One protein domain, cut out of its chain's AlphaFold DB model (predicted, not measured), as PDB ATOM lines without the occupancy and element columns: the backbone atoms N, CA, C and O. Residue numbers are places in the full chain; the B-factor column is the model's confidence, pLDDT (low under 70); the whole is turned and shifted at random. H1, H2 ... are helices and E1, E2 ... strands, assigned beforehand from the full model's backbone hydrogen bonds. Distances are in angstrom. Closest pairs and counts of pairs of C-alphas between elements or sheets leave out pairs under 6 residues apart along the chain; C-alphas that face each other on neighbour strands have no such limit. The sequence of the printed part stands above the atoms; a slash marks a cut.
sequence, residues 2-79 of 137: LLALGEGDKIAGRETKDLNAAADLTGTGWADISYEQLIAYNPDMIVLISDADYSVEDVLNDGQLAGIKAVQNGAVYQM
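AT A GLANCE: This is residues 2 to 79 of the 137 residues of the protein "Periplasmic binding protein" of Clostridium sp. C105KSO13 (UniProt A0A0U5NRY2). Little regular structure: two short parallel strands, E1 and E2, have H2 and H3 near them, and residues 8 to 15 stick out from a long unnamed stretch, residues 2 to 34. The 78 printed residues, mixed in class, have 22 in named elements, in order H1, E1, H2, H3, E2. The whole is compact, radius of gyration of the C-alphas 13.1 A, spanning 37 by 27 by 24 A.

IN THESE COORDINATES: H1, residues 35 to 41, is 9.8 A long, from C-alpha 35 at (4.642, 9.435, -49.503). E1 is residues 46 to 48, H2 56 to 60, H3 69 to 72, E2 76 to 78, ending at C-alpha 78 (18.539, 6.431, -36.407).

HOW THE PARTS SIT: E1 and E2 are parallel at 21 degrees; N 48 and O 77, 2.8 A apart, are within hydrogen-bond range. With H2 and H3 between them in the chain they form a strand-helix-strand unit, its crossover right-handed. The closest C-alphas of H2 and E2, Val 56 and Val 76, are 6.0 A apart. H1 is apart from H2, H3 and E2. Every O i to N i+4 pair is within range in H1 and H2; H3 is too short for one.

THE WHOLE: The printed part has no cut. Residues 2 to 19 have pLDDT under 70.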
ATOM      1  N   LEU A   2       8.214   3.488 -36.125       35.56
ATOM      2  CA  LEU A   2       7.883   4.806 -35.596       35.56
ATOM      3  C   LEU A   2       7.442   4.564 -34.141       35.56
ATOM      4  O   LEU A   2       6.315   4.139 -33.902       35.56
ATOM      5  N   LEU A   3       8.373   4.655 -33.187       34.53
ATOM      6  CA  LEU A   3       8.083   4.426 -31.767       34.53
ATOM      7  C   LEU A   3       7.638   5.727 -31.097       34.53
ATOM      8  O   LEU A   3       8.352   6.724 -31.144       34.53
ATOM      9  N   ALA A   4       6.525   5.656 -30.372       32.91
ATOM     10  CA  ALA A   4       6.264   6.491 -29.207       32.91
ATOM     11  C   ALA A   4       5.434   5.681 -28.194       32.91
ATOM     12  O   ALA A   4       4.471   5.010 -28.564       32.91
ATOM     13  N   LEU A   5       5.868   5.680 -26.932       31.44
ATOM     14  CA  LEU A   5       5.409   4.772 -25.873       31.44
ATOM     15  C   LEU A   5       4.110   5.274 -25.191       31.44
ATOM     16  O   LEU A   5       3.987   6.459 -24.893       31.44
ATOM     17  N   GLY A   6       3.171   4.360 -24.907       34.69
ATOM     18  CA  GLY A   6       2.034   4.496 -23.963       34.69
ATOM     19  C   GLY A   6       2.176   3.443 -22.845       34.69
ATOM     20  O   GLY A   6       3.109   2.653 -22.892       34.69
ATOM     21  N   GLU A   7       1.370   3.300 -21.796       31.02
ATOM     22  CA  GLU A   7       0.074   3.815 -21.359       31.02
ATOM     23  C   GLU A   7       0.168   3.915 -19.816       31.02
ATOM     24  O   GLU A   7       0.808   3.071 -19.188       31.02
ATOM     25  N   GLY A   8      -0.444   4.927 -19.196       31.16
ATOM     26  CA  GLY A   8      -0.468   5.053 -17.731       31.16
ATOM     27  C   GLY A   8       0.520   6.052 -17.130       31.16
ATOM     28  O   GLY A   8       1.124   5.759 -16.114       31.16
ATOM     29  N   ASP A   9       0.688   7.219 -17.745       29.86
ATOM     30  CA  ASP A   9       0.750   8.511 -17.053       29.86
ATOM     31  C   ASP A   9       0.864   9.620 -18.102       29.86
ATOM     32  O   ASP A   9       1.401   9.435 -19.194       29.86
ATOM     33  N   LYS A  10       0.298  10.791 -17.812       35.19
ATOM     34  CA  LYS A  10       0.426  11.959 -18.687       35.19
ATOM     35  C   LYS A  10       1.909  12.321 -18.824       35.19
ATOM     36  O   LYS A  10       2.485  12.842 -17.877       35.19
ATOM     37  N   ILE A  11       2.492  12.167 -20.008       42.44
ATOM     38  CA  ILE A  11       3.761  12.815 -20.358       42.44
ATOM     39  C   ILE A  11       3.445  14.137 -21.062       42.44
ATOM     40  O   ILE A  11       2.945  14.169 -22.182       42.44
ATOM     41  N   ALA A  12       3.647  15.245 -20.348       47.44
ATOM     42  CA  ALA A  12       3.584  16.618 -20.867       47.44
ATOM     43  C   ALA A  12       2.278  17.067 -21.581       47.44
ATOM     44  O   ALA A  12       2.280  18.069 -22.292       47.44
ATOM     45  N   GLY A  13       1.140  16.395 -21.358       42.53
ATOM     46  CA  GLY A  13      -0.188  16.925 -21.706       42.53
ATOM     47  C   GLY A  13      -0.647  16.789 -23.168       42.53
ATOM     48  O   GLY A  13      -1.481  17.590 -23.585       42.53
ATOM     49  N   ARG A  14      -0.153  15.801 -23.930       40.94
ATOM     50  CA  ARG A  14      -0.592  15.498 -25.315       40.94
ATOM     51  C   ARG A  14      -1.359  14.162 -25.403       40.94
ATOM     52  O   ARG A  14      -1.139  13.292 -24.561       40.94
ATOM     53  N   GLU A  15      -2.293  14.013 -26.351       36.28
ATOM     54  CA  GLU A  15      -3.087  12.782 -26.548       36.28
ATOM     55  C   GLU A  15      -2.266  11.659 -27.216       36.28
ATOM     56  O   GLU A  15      -1.231  11.894 -27.823       36.28
ATOM     57  N   THR A  16      -2.726  10.406 -27.141       37.81
ATOM     58  CA  THR A  16      -1.993   9.218 -27.635       37.81
ATOM     59  C   THR A  16      -1.816   9.165 -29.154       37.81
ATOM     60  O   THR A  16      -0.805   8.666 -29.643       37.81
ATOM     61  N   LYS A  17      -2.762   9.733 -29.909       40.81
ATOM     62  CA  LYS A  17      -2.628   9.974 -31.357       40.81
ATOM     63  C   LYS A  17      -1.558  11.024 -31.690       40.81
ATOM     64  O   LYS A  17      -1.094  11.080 -32.821       40.81
ATOM     65  N   ASP A  18      -1.168  11.837 -30.706       50.22
ATOM     66  CA  ASP A  18      -0.139  12.868 -30.838       50.22
ATOM     67  C   ASP A  18       1.275  12.299 -30.572       50.22
ATOM     68  O   ASP A  18       2.245  13.055 -30.564       50.22
ATOM     69  N   LEU A  19       1.399  10.983 -30.328       68.56
ATOM     70  CA  LEU A  19       2.659  10.299 -30.008       68.56
ATOM     71  C   LEU A  19       3.157   9.428 -31.175       68.56
ATOM     72  O   LEU A  19       4.278   9.622 -31.635       68.56
ATOM     73  N   ASN A  20       2.340   8.497 -31.685       82.06
ATOM     74  CA  ASN A  20       2.672   7.699 -32.872       82.06
ATOM     75  C   ASN A  20       1.834   8.166 -34.065       82.06
ATOM     76  O   ASN A  20       0.629   7.922 -34.115       82.06
ATOM     77  N   ALA A  21       2.489   8.794 -35.045       87.06
ATOM     78  CA  ALA A  21       1.818   9.367 -36.211       87.06
ATOM     79  C   ALA A  21       1.067   8.327 -37.065       87.06
ATOM     80  O   ALA A  21       0.148   8.693 -37.784       87.06
ATOM     81  N   ALA A  22       1.428   7.043 -36.955       88.88
ATOM     82  CA  ALA A  22       0.841   5.929 -37.697       88.88
ATOM     83  C   ALA A  22      -0.032   5.006 -36.818       88.88
ATOM     84  O   ALA A  22      -0.188   3.820 -37.114       88.88
ATOM     85  N   ALA A  23      -0.574   5.514 -35.704       86.75
ATOM     86  CA  ALA A  23      -1.375   4.728 -34.755       86.75
ATOM     87  C   ALA A  23      -2.699   4.183 -35.330       86.75
ATOM     88  O   ALA A  23      -3.321   3.314 -34.720       86.75
ATOM     89  N   ASP A  24      -3.149   4.695 -36.476       87.94
ATOM     90  CA  ASP A  24      -4.330   4.221 -37.201       87.94
ATOM     91  C   ASP A  24      -4.060   2.966 -38.048       87.94
ATOM     92  O   ASP A  24      -5.010   2.298 -38.467       87.94
ATOM     93  N   LEU A  25      -2.790   2.607 -38.279       87.69
ATOM     94  CA  LEU A  25      -2.437   1.385 -38.994       87.69
ATOM     95  C   LEU A  25      -2.815   0.144 -38.179       87.69
ATOM     96  O   LEU A  25      -2.444  -0.021 -37.017       87.69
ATOM     97  N   THR A  26      -3.525  -0.780 -38.823       83.06
ATOM     98  CA  THR A  26      -3.925  -2.054 -38.220       83.06
ATOM     99  C   THR A  26      -2.986  -3.175 -38.654       83.06
ATOM    100  O   THR A  26      -2.767  -3.363 -39.849       83.06
ATOM    101  N   GLY A  27      -2.489  -3.971 -37.711       83.25
ATOM    102  CA  GLY A  27      -1.601  -5.101 -37.984       83.25
ATOM    103  C   GLY A  27      -0.665  -5.375 -36.809       83.25
ATOM    104  O   GLY A  27      -0.670  -4.643 -35.825       83.25
ATOM    105  N   THR A  28       0.126  -6.443 -36.895       78.88
ATOM    106  CA  THR A  28       1.098  -6.826 -35.849       78.88
ATOM    107  C   THR A  28       2.551  -6.668 -36.302       78.88
ATOM    108  O   THR A  28       3.453  -7.181 -35.649       78.88
ATOM    109  N   GLY A  29       2.789  -6.030 -37.448       82.81
ATOM    110  CA  GLY A  29       4.109  -5.935 -38.062       82.81
ATOM    111  C   GLY A  29       4.239  -4.722 -38.971       82.81
ATOM    112  O   GLY A  29       3.449  -3.784 -38.891       82.81
ATOM    113  N   TRP A  30       5.253  -4.759 -39.830       87.94
ATOM    114  CA  TRP A  30       5.532  -3.706 -40.799       87.94
ATOM    115  C   TRP A  30       4.395  -3.540 -41.806       87.94
ATOM    116  O   TRP A  30       3.832  -4.522 -42.290       87.94
ATOM    117  N   ALA A  31       4.087  -2.286 -42.117       90.44
ATOM    118  CA  ALA A  31       3.115  -1.899 -43.121       90.44
ATOM    119  C   ALA A  31       3.740  -0.846 -44.035       90.44
ATOM    120  O   ALA A  31       4.403   0.079 -43.557       90.44
ATOM    121  N   ASP A  32       3.506  -0.992 -45.333       91.00
ATOM    122  CA  ASP A  32       3.910   0.000 -46.318       91.00
ATOM    123  C   ASP A  32       2.921   1.172 -46.297       91.00
ATOM    124  O   ASP A  32       1.704   0.972 -46.283       91.00
ATOM    125  N   ILE A  33       3.447   2.396 -46.325       92.00
ATOM    126  CA  ILE A  33       2.672   3.633 -46.481       92.00
ATOM    127  C   ILE A  33       3.180   4.403 -47.701       92.00
ATOM    128  O   ILE A  33       4.338   4.261 -48.095       92.00
ATOM    129  N   SER A  34       2.324   5.228 -48.303       94.44
ATOM    130  CA  SER A  34       2.740   6.101 -49.408       94.44
ATOM    131  C   SER A  34       3.414   7.384 -48.900       94.44
ATOM    132  O   SER A  34       3.254   7.767 -47.737       94.44
ATOM    133  N   TYR A  35       4.116   8.095 -49.790       94.12
ATOM    134  CA  TYR A  35       4.642   9.435 -49.503       94.12
ATOM    135  C   TYR A  35       3.529  10.394 -49.075       94.12
ATOM    136  O   TYR A  35       3.682  11.126 -48.104       94.12
ATOM    137  N   GLU A  36       2.383  10.366 -49.757       94.94
ATOM    138  CA  GLU A  36       1.235  11.214 -49.436       94.94
ATOM    139  C   GLU A  36       0.696  10.925 -48.035       94.94
ATOM    140  O   GLU A  36       0.335  11.856 -47.319       94.94
ATOM    141  N   GLN A  37       0.670   9.653 -47.625       94.94
ATOM    142  CA  GLN A  37       0.250   9.272 -46.281       94.94
ATOM    143  C   GLN A  37       1.242   9.767 -45.223       94.94
ATOM    144  O   GLN A  37       0.823  10.367 -44.236       94.94
ATOM    145  N   LEU A  38       2.548   9.606 -45.448       94.31
ATOM    146  CA  LEU A  38       3.577  10.128 -44.546       94.31
ATOM    147  C   LEU A  38       3.536  11.668 -44.444       94.31
ATOM    148  O   LEU A  38       3.638  12.223 -43.350       94.31
ATOM    149  N   ILE A  39       3.321  12.362 -45.566       94.62
ATOM    150  CA  ILE A  39       3.128  13.820 -45.609       94.62
ATOM    151  C   ILE A  39       1.858  14.226 -44.854       94.62
ATOM    152  O   ILE A  39       1.876  15.221 -44.133       94.62
ATOM    153  N   ALA A  40       0.764  13.470 -44.989       93.19
ATOM    154  CA  ALA A  40      -0.484  13.732 -44.276       93.19
ATOM    155  C   ALA A  40      -0.343  13.528 -42.760       93.19
ATOM    156  O   ALA A  40      -0.901  14.312 -41.993       93.19
ATOM    157  N   TYR A  41       0.430  12.525 -42.330       93.31
ATOM    158  CA  TYR A  41       0.784  12.341 -40.922       93.31
ATOM    159  C   TYR A  41       1.619  13.502 -40.374       93.31
ATOM    160  O   TYR A  41       1.435  13.887 -39.222       93.31
ATOM    161  N   ASN A  42       2.505  14.075 -41.195       92.88
ATOM    162  CA  ASN A  42       3.351  15.225 -40.862       92.88
ATOM    163  C   ASN A  42       4.015  15.136 -39.466       92.88
ATOM    164  O   ASN A  42       3.805  16.021 -38.623       92.88
ATOM    165  N   PRO A  43       4.784  14.065 -39.191       93.25
ATOM    166  CA  PRO A  43       5.336  13.816 -37.865       93.25
ATOM    167  C   PRO A  43       6.314  14.914 -37.430       93.25
ATOM    168  O   PRO A  43       7.050  15.474 -38.246       93.25
ATOM    169  N   ASP A  44       6.366  15.180 -36.122       90.25
ATOM    170  CA  ASP A  44       7.355  16.092 -35.532       90.25
ATOM    171  C   ASP A  44       8.757  15.443 -35.419       90.25
ATOM    172  O   ASP A  44       9.749  16.162 -35.323       90.25
ATOM    173  N   MET A  45       8.852  14.105 -35.461       92.88
ATOM    174  CA  MET A  45      10.098  13.324 -35.412       92.88
ATOM    175  C   MET A  45       9.983  12.045 -36.256       92.88
ATOM    176  O   MET A  45       8.931  11.406 -36.271       92.88
ATOM    177  N   ILE A  46      11.071  11.641 -36.918       94.56
ATOM    178  CA  ILE A  46      11.198  10.339 -37.592       94.56
ATOM    179  C   ILE A  46      12.313   9.535 -36.916       94.56
ATOM    180  O   ILE A  46      13.417  10.040 -36.727       94.56
ATOM    181  N   VAL A  47      12.025   8.272 -36.583       94.25
ATOM    182  CA  VAL A  47      13.002   7.319 -36.036       94.25
ATOM    183  C   VAL A  47      13.211   6.181 -37.028       94.25
ATOM    184  O   VAL A  47      12.277   5.441 -37.357       94.25
ATOM    185  N   LEU A  48      14.445   6.038 -37.500       95.12
ATOM    186  CA  LEU A  48      14.887   4.920 -38.319       95.12
ATOM    187  C   LEU A  48      15.285   3.765 -37.408       95.12
ATOM    188  O   LEU A  48      15.900   3.965 -36.360       95.12
ATOM    189  N   ILE A  49      14.933   2.549 -37.813       92.75
ATOM    190  CA  ILE A  49      15.385   1.345 -37.111       92.75
ATOM    191  C   ILE A  49      16.882   1.125 -37.298       92.75
ATOM    192  O   ILE A  49      17.491   1.684 -38.214       92.75
ATOM    193  N   SER A  50      17.448   0.278 -36.441       92.44
ATOM    194  CA  SER A  50      18.875  -0.039 -36.426       92.44
ATOM    195  C   SER A  50      19.354  -0.477 -37.817       92.44
ATOM    196  O   SER A  50      20.282   0.112 -38.373       92.44
ATOM    197  N   ASP A  51      18.623  -1.410 -38.431       91.50
ATOM    198  CA  ASP A  51      18.967  -2.028 -39.717       91.50
ATOM    199  C   ASP A  51      18.226  -1.404 -40.915       91.50
ATOM    200  O   ASP A  51      17.903  -2.086 -41.884       91.50
ATOM    201  N   ALA A  52      17.912  -0.104 -40.863       92.25
ATOM    202  CA  ALA A  52      17.353   0.587 -42.026       92.25
ATOM    203  C   ALA A  52      18.359   0.589 -43.196       92.25
ATOM    204  O   ALA A  52      19.523   0.955 -43.020       92.25
ATOM    205  N   ASP A  53      17.883   0.255 -44.401       93.06
ATOM    206  CA  ASP A  53      18.680   0.248 -45.644       93.06
ATOM    207  C   ASP A  53      19.016   1.657 -46.176       93.06
ATOM    208  O   ASP A  53      19.674   1.808 -47.206       93.06
ATOM    209  N   TYR A  54      18.557   2.696 -45.484       93.88
ATOM    210  CA  TYR A  54      18.773   4.103 -45.797       93.88
ATOM    211  C   TYR A  54      19.195   4.860 -44.537       93.88
ATOM    212  O   TYR A  54      18.954   4.428 -43.406       93.88
ATOM    213  N   SER A  55      19.863   5.988 -44.737       95.06
ATOM    214  CA  SER A  55      20.414   6.818 -43.671       95.06
ATOM    215  C   SER A  55      19.495   7.983 -43.299       95.06
ATOM    216  O   SER A  55      18.551   8.322 -44.012       95.06
ATOM    217  N   VAL A  56      19.816   8.644 -42.183       95.94
ATOM    218  CA  VAL A  56      19.222   9.935 -41.803       95.94
ATOM    219  C   VAL A  56      19.373  10.958 -42.934       95.94
ATOM    220  O   VAL A  56      18.413  11.647 -43.271       95.94
ATOM    221  N   GLU A  57      20.548  11.010 -43.563       97.69
ATOM    222  CA  GLU A  57      20.856  11.959 -44.637       97.69
ATOM    223  C   GLU A  57      20.018  11.707 -45.897       97.69
ATOM    224  O   GLU A  57      19.587  12.657 -46.549       97.69
ATOM    225  N   ASP A  58      19.728  10.443 -46.217       97.75
ATOM    226  CA  ASP A  58      18.851  10.097 -47.341       97.75
ATOM    227  C   ASP A  58      17.430  10.639 -47.121       97.75
ATOM    228  O   ASP A  58      16.821  11.170 -48.046       97.75
ATOM    229  N   VAL A  59      16.916  10.567 -45.885       97.31
ATOM    230  CA  VAL A  59      15.588  11.097 -45.524       97.31
ATOM    231  C   VAL A  59      15.579  12.623 -45.506       97.31
ATOM    232  O   VAL A  59      14.637  13.234 -46.010       97.31
ATOM    233  N   LEU A  60      16.614  13.248 -44.936       97.62
ATOM    234  CA  LEU A  60      16.725  14.707 -44.864       97.62
ATOM    235  C   LEU A  60      16.839  15.352 -46.252       97.62
ATOM    236  O   LEU A  60      16.319  16.449 -46.460       97.62
ATOM    237  N   ASN A  61      17.475  14.665 -47.204       98.06
ATOM    238  CA  ASN A  61      17.661  15.148 -48.573       98.06
ATOM    239  C   ASN A  61      16.575  14.700 -49.558       98.06
ATOM    240  O   ASN A  61      16.626  15.081 -50.733       98.06
ATOM    241  N   ASP A  62      15.584  13.915 -49.126       97.88
ATOM    242  CA  ASP A  62      14.476  13.530 -49.993       97.88
ATOM    243  C   ASP A  62      13.562  14.739 -50.258       97.88
ATOM    244  O   ASP A  62      12.797  15.194 -49.404       97.88
ATOM    245  N   GLY A  63      13.609  15.250 -51.492       97.75
ATOM    246  CA  GLY A  63      12.814  16.401 -51.918       97.75
ATOM    247  C   GLY A  63      11.299  16.203 -51.796       97.75
ATOM    248  O   GLY A  63      10.571  17.189 -51.691       97.75
ATOM    249  N   GLN A  64      10.808  14.960 -51.770       96.94
ATOM    250  CA  GLN A  64       9.389  14.670 -51.542       96.94
ATOM    251  C   GLN A  64       8.990  14.858 -50.071       96.94
ATOM    252  O   GLN A  64       7.834  15.164 -49.785       96.94
ATOM    253  N   LEU A  65       9.939  14.717 -49.137       97.06
ATOM    254  CA  LEU A  65       9.713  14.831 -47.693       97.06
ATOM    255  C   LEU A  65      10.049  16.220 -47.135       97.06
ATOM    256  O   LEU A  65       9.758  16.490 -45.972       97.06
ATOM    257  N   ALA A  66      10.579  17.137 -47.952       96.94
ATOM    258  CA  ALA A  66      10.991  18.484 -47.535       96.94
ATOM    259  C   ALA A  66       9.873  19.333 -46.882       96.94
ATOM    260  O   ALA A  66      10.142  20.324 -46.201       96.94
ATOM    261  N   GLY A  67       8.603  18.969 -47.098       95.88
ATOM    262  CA  GLY A  67       7.443  19.610 -46.472       95.88
ATOM    263  C   GLY A  67       7.094  19.096 -45.070       95.88
ATOM    264  O   GLY A  67       6.254  19.703 -44.407       95.88
ATOM    265  N   ILE A  68       7.698  17.993 -44.623       95.44
ATOM    266  CA  ILE A  68       7.405  17.360 -43.334       95.44
ATOM    267  C   ILE A  68       8.174  18.067 -42.219       95.44
ATOM    268  O   ILE A  68       9.372  18.319 -42.344       95.44
ATOM    269  N   LYS A  69       7.506  18.326 -41.090       94.00
ATOM    270  CA  LYS A  69       8.109  19.004 -39.932       94.00
ATOM    271  C   LYS A  69       9.391  18.335 -39.436       94.00
ATOM    272  O   LYS A  69      10.361  19.038 -39.181       94.00
ATOM    273  N   ALA A  70       9.407  17.006 -39.307       94.25
ATOM    274  CA  ALA A  70      10.597  16.269 -38.887       94.25
ATOM    275  C   ALA A  70      11.814  16.576 -39.776       94.25
ATOM    276  O   ALA A  70      12.889  16.857 -39.259       94.25
ATOM    277  N   VAL A  71      11.633  16.604 -41.101       97.44
ATOM    278  CA  VAL A  71      12.705  16.923 -42.059       97.44
ATOM    279  C   VAL A  71      13.117  18.390 -41.954       97.44
ATOM    280  O   VAL A  71      14.300  18.692 -41.839       97.44
ATOM    281  N   GLN A  72      12.148  19.308 -41.903       97.50
ATOM    282  CA  GLN A  72      12.410  20.749 -41.777       97.50
ATOM    283  C   GLN A  72      13.174  21.112 -40.500       97.50
ATOM    284  O   GLN A  72      13.991  22.030 -40.508       97.50
ATOM    285  N   ASN A  73      12.907  20.391 -39.411       95.56
ATOM    286  CA  ASN A  73      13.530  20.615 -38.113       95.56
ATOM    287  C   ASN A  73      14.806  19.783 -37.904       95.56
ATOM    288  O   ASN A  73      15.411  19.888 -36.839       95.56
ATOM    289  N   GLY A  74      15.194  18.932 -38.862       95.81
ATOM    290  CA  GLY A  74      16.299  17.987 -38.687       95.81
ATOM    291  C   GLY A  74      16.043  16.927 -37.607       95.81
ATOM    292  O   GLY A  74      16.979  16.311 -37.115       95.81
ATOM    293  N   ALA A  75      14.784  16.709 -37.217       94.19
ATOM    294  CA  ALA A  75      14.372  15.748 -36.197       94.19
ATOM    295  C   ALA A  75      14.212  14.337 -36.791       94.19
ATOM    296  O   ALA A  75      13.158  13.702 -36.678       94.19
ATOM    297  N   VAL A  76      15.263  13.865 -37.459       95.50
ATOM    298  CA  VAL A  76      15.367  12.520 -38.026       95.50
ATOM    299  C   VAL A  76      16.538  11.823 -37.345       95.50
ATOM    300  O   VAL A  76      17.666  12.297 -37.411       95.50
ATOM    301  N   TYR A  77      16.264  10.705 -36.683       94.31
ATOM    302  CA  TYR A  77      17.240   9.980 -35.871       94.31
ATOM    303  C   TYR A  77      17.277   8.521 -36.294       94.31
ATOM    304  O   TYR A  77      16.241   7.959 -36.644       94.31
ATOM    305  N   GLN A  78      18.437   7.876 -36.218       94.31
ATOM    306  CA  GLN A  78      18.539   6.431 -36.407       94.31
ATOM    307  C   GLN A  78      18.855   5.752 -35.076       94.31
ATOM    308  O   GLN A  78      19.683   6.234 -34.312       94.31
ATOM    309  N   MET A  79      18.210   4.630 -34.782       93.56
ATOM    310  CA  MET A  79      18.564   3.831 -33.614       93.56
ATOM    311  C   MET A  79      19.993   3.269 -33.764       93.56
ATOM    312  O   MET A  79      20.383   2.914 -34.882       93.56
TER     313      MET A  79